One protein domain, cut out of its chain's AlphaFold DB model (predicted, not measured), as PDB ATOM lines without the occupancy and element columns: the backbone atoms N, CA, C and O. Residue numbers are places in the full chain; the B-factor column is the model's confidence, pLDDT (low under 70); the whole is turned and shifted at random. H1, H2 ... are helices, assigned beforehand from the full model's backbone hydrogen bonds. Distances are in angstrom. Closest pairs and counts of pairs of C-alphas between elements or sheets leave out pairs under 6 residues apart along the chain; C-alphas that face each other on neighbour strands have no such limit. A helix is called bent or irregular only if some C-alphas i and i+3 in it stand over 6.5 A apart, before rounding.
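Overview. This is residues 4 to 49 of the 49 residues of the protein "TlyA family RNA methyltransferase" of Campylobacter jejuni (UniProt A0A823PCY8). Two short helices, H2 and H1, are packed at about a right angle and, together with the long loop of residues 24 to 39, make a small body, from which the free end, residues 42 to 49 with most of H3, sticks out as an arm. The printed part has 46 residues with three named helices, in the order H1, H2, H3 along the chain, and no named strand; the class is all helix. By its radius of gyration of the C-alphas, 10.7 A, the whole is compact, yet with the arm its outline is elongated, with spans of 32 by 18 by 15 A.

Along the chain. Begin with the longest helix, H2, residues 15 to 23: find C-alpha 15 at (-39.723, 23.413, -16.955), and from there the helix runs 12.2 A to C-alpha 23 at (-36.143, 34.020, -21.904). Go back along the printed residues to H1, residues 4 to 11, which begins with C-alpha 4 at (-35.018, 26.904, -15.232) and measures 10.6 A from first to last C-alpha. Then look past the loop for H3, residues 40 to 47, which measures 10.7 A and ends with C-alpha 47 at (-23.001, 34.945, -1.794). No helix is bent or irregular.

Arrangement. Start at H2, which touches H1 with 11 pairs of C-alphas within 8 A. Look at the C-alphas of Ser 8 and Arg 15, the closest of the two helices, 5.2 A apart. The lines of H1 and H2 stand about perpendicular, at 77 degrees, and their centres are 9.1 A apart. From H1 look across to H3: the two are close but not clearly touching, and their closest C-alphas, those of Phe 6 and Val 40, are 7.6 A apart. Their lines are about perpendicular too, at 86 degrees, with the centres 15.9 A apart. H2 and H3 are apart. In the backbones of H1, H2 and H3, every O i to N i+4 pair is within hydrogen-bond range.

Size, cuts and confidence. The two C-alphas farthest apart are those of Asn 16 and Lys 49, at 32.6 A. Residues 42 to 49, of which 42 to 47 belong to H3, stand free; the body without them has 38 residues and spans 22 by 21 by 15 A. The link from H1 to H2 is tight, with 3 residues, and the link from H2 to H3 is long, with 16. The printed part has no cut and ends at residue 49, the chain's last. The mean pLDDT of the printed part is 94.8, and one residue, Lys 49, is under 70.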
ATOM      1  N   ASP A   4     -33.739  27.421 -14.716       97.06
ATOM      2  CA  ASP A   4     -35.018  26.904 -15.232       97.06
ATOM      3  C   ASP A   4     -35.672  25.860 -14.314       97.06
ATOM      4  O   ASP A   4     -36.873  25.898 -14.048       97.06
ATOM      5  N   PHE A   5     -34.877  24.932 -13.787       97.94
ATOM      6  CA  PHE A   5     -35.338  23.910 -12.857       97.94
ATOM      7  C   PHE A   5     -35.672  24.491 -11.479       97.94
ATOM      8  O   PHE A   5     -36.635  24.072 -10.841       97.94
ATOM      9  N   PHE A   6     -34.889  25.460 -11.011       97.00
ATOM     10  CA  PHE A   6     -35.175  26.153  -9.759       97.00
ATOM     11  C   PHE A   6     -36.514  26.897  -9.823       97.00
ATOM     12  O   PHE A   6     -37.352  26.732  -8.935       97.00
ATOM     13  N   VAL A   7     -36.731  27.668 -10.891       97.25
ATOM     14  CA  VAL A   7     -37.960  28.438 -11.115       97.25
ATOM     15  C   VAL A   7     -39.157  27.504 -11.266       97.25
ATOM     16  O   VAL A   7     -40.174  27.722 -10.610       97.25
ATOM     17  N   SER A   8     -39.025  26.415 -12.033       98.19
ATOM     18  CA  SER A   8     -40.116  25.446 -12.203       98.19
ATOM     19  C   SER A   8     -40.555  24.828 -10.875       98.19
ATOM     20  O   SER A   8     -41.751  24.735 -10.600       98.19
ATOM     21  N   LYS A   9     -39.600  24.487 -10.000       97.56
ATOM     22  CA  LYS A   9     -39.891  23.952  -8.664       97.56
ATOM     23  C   LYS A   9     -40.445  24.997  -7.703       97.56
ATOM     24  O   LYS A   9     -41.282  24.646  -6.878       97.56
ATOM     25  N   ARG A  10     -40.000  26.255  -7.782       96.31
ATOM     26  CA  ARG A  10     -40.495  27.317  -6.894       96.31
ATOM     27  C   ARG A  10     -41.869  27.846  -7.258       96.31
ATOM     28  O   ARG A  10     -42.625  28.153  -6.346       96.31
ATOM     29  N   LEU A  11     -42.190  27.904  -8.544       96.56
ATOM     30  CA  LEU A  11     -43.486  28.383  -9.027       96.56
ATOM     31  C   LEU A  11     -44.473  27.253  -9.337       96.56
ATOM     32  O   LEU A  11     -45.606  27.525  -9.711       96.56
ATOM     33  N   ASN A  12     -44.057  25.993  -9.169       97.75
ATOM     34  CA  ASN A  12     -44.854  24.805  -9.477       97.75
ATOM     35  C   ASN A  12     -45.397  24.796 -10.924       97.75
ATOM     36  O   ASN A  12     -46.553  24.469 -11.178       97.75
ATOM     37  N   ILE A  13     -44.539  25.168 -11.875       98.00
ATOM     38  CA  ILE A  13     -44.838  25.191 -13.313       98.00
ATOM     39  C   ILE A  13     -43.975  24.174 -14.059       98.00
ATOM     40  O   ILE A  13     -43.000  23.640 -13.524       98.00
ATOM     41  N   SER A  14     -44.305  23.904 -15.323       98.12
ATOM     42  CA  SER A  14     -43.459  23.058 -16.166       98.12
ATOM     43  C   SER A  14     -42.096  23.718 -16.404       98.12
ATOM     44  O   SER A  14     -41.957  24.944 -16.408       98.12
ATOM     45  N   ARG A  15     -41.064  22.900 -16.640       97.56
ATOM     46  CA  ARG A  15     -39.723  23.413 -16.955       97.56
ATOM     47  C   ARG A  15     -39.707  24.241 -18.244       97.56
ATOM     48  O   ARG A  15     -38.988  25.227 -18.299       97.56
ATOM     49  N   ASN A  16     -40.525  23.871 -19.229       97.88
ATOM     50  CA  ASN A  16     -40.673  24.632 -20.470       97.88
ATOM     51  C   ASN A  16     -41.309  25.995 -20.200       97.88
ATOM     52  O   ASN A  16     -40.825  26.996 -20.709       97.88
ATOM     53  N   LYS A  17     -42.326  26.060 -19.327       98.12
ATOM     54  CA  LYS A  17     -42.918  27.350 -18.974       98.12
ATOM     55  C   LYS A  17     -41.923  28.236 -18.234       98.12
ATOM     56  O   LYS A  17     -41.823  29.416 -18.530       98.12
ATOM     57  N   ALA A  18     -41.145  27.666 -17.315       98.12
ATOM     58  CA  ALA A  18     -40.069  28.400 -16.658       98.12
ATOM     59  C   ALA A  18     -39.021  28.918 -17.659       98.12
ATOM     60  O   ALA A  18     -38.558  30.040 -17.500       98.12
ATOM     61  N   LEU A  19     -38.670  28.127 -18.681       97.94
ATOM     62  CA  LEU A  19     -37.763  28.542 -19.753       97.94
ATOM     63  C   LEU A  19     -38.296  29.784 -20.480       97.94
ATOM     64  O   LEU A  19     -37.585  30.780 -20.529       97.94
ATOM     65  N   GLU A  20     -39.548  29.744 -20.953       97.88
ATOM     66  CA  GLU A  20     -40.193  30.870 -21.649       97.88
ATOM     67  C   GLU A  20     -40.166  32.150 -20.808       97.88
ATOM     68  O   GLU A  20     -39.744  33.197 -21.286       97.88
ATOM     69  N   LEU A  21     -40.573  32.067 -19.535       97.88
ATOM     70  CA  LEU A  21     -40.620  33.234 -18.647       97.88
ATOM     71  C   LEU A  21     -39.221  33.822 -18.388       97.88
ATOM     72  O   LEU A  21     -39.070  35.030 -18.233       97.88
ATOM     73  N   ILE A  22     -38.192  32.971 -18.317       97.31
ATOM     74  CA  ILE A  22     -36.802  33.412 -18.147       97.31
ATOM     75  C   ILE A  22     -36.282  34.071 -19.432       97.31
ATOM     76  O   ILE A  22     -35.619  35.101 -19.354       97.31
ATOM     77  N   GLU A  23     -36.563  33.486 -20.599       95.50
ATOM     78  CA  GLU A  23     -36.143  34.020 -21.904       95.50
ATOM     79  C   GLU A  23     -36.842  35.341 -22.246       95.50
ATOM     80  O   GLU A  23     -36.218  36.213 -22.846       95.50
ATOM     81  N   ASN A  24     -38.083  35.521 -21.790       96.50
ATOM     82  CA  ASN A  24     -38.833  36.774 -21.900       96.50
ATOM     83  C   ASN A  24     -38.466  37.811 -20.817       96.50
ATOM     84  O   ASN A  24     -39.106  38.856 -20.741       96.50
ATOM     85  N   GLU A  25     -37.480  37.527 -19.957       95.06
ATOM     86  CA  GLU A  25     -37.057  38.382 -18.833       95.06
ATOM     87  C   GLU A  25     -38.165  38.705 -17.805       95.06
ATOM     88  O   GLU A  25     -38.021  39.606 -16.979       95.06
ATOM     89  N   GLU A  26     -39.249  37.923 -17.781       96.81
ATOM     90  CA  GLU A  26     -40.366  38.070 -16.832       96.81
ATOM     91  C   GLU A  26     -40.016  37.537 -15.432       96.81
ATOM     92  O   GLU A  26     -40.679  37.853 -14.441       96.81
ATOM     93  N   ILE A  27     -38.964  36.719 -15.333       96.25
ATOM     94  CA  ILE A  27     -38.448  36.169 -14.078       96.25
ATOM     95  C   ILE A  27     -37.048  36.718 -13.815       96.25
ATOM     96  O   ILE A  27     -36.100  36.455 -14.556       96.25
ATOM     97  N   LEU A  28     -36.898  37.394 -12.678       94.88
ATOM     98  CA  LEU A  28     -35.620  37.896 -12.185       94.88
ATOM     99  C   LEU A  28     -35.185  37.118 -10.941       94.88
ATOM    100  O   LEU A  28     -35.997  36.794 -10.073       94.88
ATOM    101  N   LEU A  29     -33.883  36.864 -10.816       92.88
ATOM    102  CA  LEU A  29     -33.283  36.339  -9.591       92.88
ATOM    103  C   LEU A  29     -32.590  37.492  -8.866       92.88
ATOM    104  O   LEU A  29     -31.634  38.068  -9.379       92.88
ATOM    105  N   ASN A  30     -33.078  37.849  -7.678       90.56
ATOM    106  CA  ASN A  30     -32.560  38.976  -6.889       90.56
ATOM    107  C   ASN A  30     -32.465  40.289  -7.698       90.56
ATOM    108  O   ASN A  30     -31.468  41.006  -7.621       90.56
ATOM    109  N   GLY A  31     -33.487  40.575  -8.512       93.06
ATOM    110  CA  GLY A  31     -33.558  41.791  -9.329       93.06
ATOM    111  C   GLY A  31     -32.654  41.804 -10.567       93.06
ATOM    112  O   GLY A  31     -32.521  42.850 -11.193       93.06
ATOM    113  N   LYS A  32     -32.031  40.675 -10.936       94.06
ATOM    114  CA  LYS A  32     -31.206  40.545 -12.148       94.06
ATOM    115  C   LYS A  32     -31.725  39.434 -13.058       94.06
ATOM    116  O   LYS A  32     -32.196  38.402 -12.573       94.06
ATOM    117  N   SER A  33     -31.614  39.635 -14.369       94.88
ATOM    118  CA  SER A  33     -31.905  38.609 -15.369       94.88
ATOM    119  C   SER A  33     -30.733  37.631 -15.482       94.88
ATOM    120  O   SER A  33     -29.560  38.002 -15.392       94.88
ATOM    121  N   PHE A  34     -31.050  36.349 -15.645       95.81
ATOM    122  CA  PHE A  34     -30.066  35.284 -15.822       95.81
ATOM    123  C   PHE A  34     -30.547  34.316 -16.891       95.81
ATOM    124  O   PHE A  34     -31.739  34.074 -17.033       95.81
ATOM    125  N   LYS A  35     -29.606  33.687 -17.601       96.56
ATOM    126  CA  LYS A  35     -29.940  32.619 -18.551       96.56
ATOM    127  C   LYS A  35     -30.576  31.435 -17.824       96.56
ATOM    128  O   LYS A  35     -30.168  31.080 -16.722       96.56
ATOM    129  N   ALA A  36     -31.480  30.725 -18.489       96.38
ATOM    130  CA  ALA A  36     -32.106  29.509 -17.964       96.38
ATOM    131  C   ALA A  36     -31.108  28.422 -17.512       96.38
ATOM    132  O   ALA A  36     -31.365  27.668 -16.570       96.38
ATOM    133  N   SER A  37     -29.951  28.343 -18.173       96.25
ATOM    134  CA  SER A  37     -28.863  27.415 -17.841       96.25
ATOM    135  C   SER A  37     -27.995  27.854 -16.657       96.25
ATOM    136  O   SER A  37     -27.108  27.099 -16.260       96.25
ATOM    137  N   PHE A  38     -28.237  29.035 -16.080       97.06
ATOM    138  CA  PHE A  38     -27.451  29.591 -14.983       97.06
ATOM    139  C   PHE A  38     -27.430  28.673 -13.753       97.06
ATOM    140  O   PHE A  38     -28.457  28.104 -13.376       97.06
ATOM    141  N   ASP A  39     -26.265  28.535 -13.113       96.56
ATOM    142  CA  ASP A  39     -26.120  27.707 -11.916       96.56
ATOM    143  C   ASP A  39     -26.433  28.492 -10.637       96.56
ATOM    144  O   ASP A  39     -25.576  29.143 -10.033       96.56
ATOM    145  N   VAL A  40     -27.674  28.343 -10.174       95.00
ATOM    146  CA  VAL A  40     -28.180  28.932  -8.929       95.00
ATOM    147  C   VAL A  40     -27.403  28.438  -7.707       95.00
ATOM    148  O   VAL A  40     -27.223  29.186  -6.751       95.00
ATOM    149  N   LYS A  41     -26.918  27.189  -7.714       92.81
ATOM    150  CA  LYS A  41     -26.194  26.634  -6.560       92.81
ATOM    151  C   LYS A  41     -24.843  27.328  -6.408       92.81
ATOM    152  O   LYS A  41     -24.530  27.787  -5.319       92.81
ATOM    153  N   ASN A  42     -24.090  27.451  -7.501       94.12
ATOM    154  CA  ASN A  42     -22.813  28.163  -7.489       94.12
ATOM    155  C   ASN A  42     -22.996  29.637  -7.084       94.12
ATOM    156  O   ASN A  42     -22.233  30.168  -6.282       94.12
ATOM    157  N   PHE A  43     -24.048  30.292  -7.579       92.75
ATOM    158  CA  PHE A  43     -24.370  31.663  -7.181       92.75
ATOM    159  C   PHE A  43     -24.584  31.810  -5.668       92.75
ATOM    160  O   PHE A  43     -23.995  32.693  -5.052       92.75
ATOM    161  N   LEU A  44     -25.362  30.912  -5.054       89.31
ATOM    162  CA  LEU A  44     -25.607  30.927  -3.609       89.31
ATOM    163  C   LEU A  44     -24.338  30.684  -2.783       89.31
ATOM    164  O   LEU A  44     -24.178  31.315  -1.744       89.31
ATOM    165  N   GLU A  45     -23.441  29.797  -3.222       92.19
ATOM    166  CA  GLU A  45     -22.168  29.562  -2.519       92.19
ATOM    167  C   GLU A  45     -21.263  30.801  -2.546       92.19
ATOM    168  O   GLU A  45     -20.619  31.114  -1.548       92.19
ATOM    169  N   ASN A  46     -21.247  31.547  -3.654       90.50
ATOM    170  CA  ASN A  46     -20.465  32.782  -3.748       90.50
ATOM    171  C   ASN A  46     -21.054  33.935  -2.925       90.50
ATOM    172  O   ASN A  46     -20.301  34.802  -2.509       90.50
ATOM    173  N   LEU A  47     -22.366  33.944  -2.664       86.88
ATOM    174  CA  LEU A  47     -23.001  34.945  -1.794       86.88
ATOM    175  C   LEU A  47     -22.712  34.736  -0.299       86.88
ATOM    176  O   LEU A  47     -22.942  35.645   0.492       86.88
ATOM    177  N   LYS A  48     -22.290  33.531   0.101       84.94
ATOM    178  CA  LYS A  48     -21.979  33.194   1.501       84.94
ATOM    179  C   LYS A  48     -20.527  33.479   1.892       84.94
ATOM    180  O   LYS A  48     -20.199  33.332   3.067       84.94
ATOM    181  N   LYS A  49     -19.671  33.787   0.918       68.44
ATOM    182  CA  LYS A  49     -18.281  34.202   1.133       68.44
ATOM    183  C   LYS A  49     -18.216  35.707   1.326       68.44
ATOM    184  O   LYS A  49     -17.356  36.126   2.126       68.44
TER     185      LYS A  49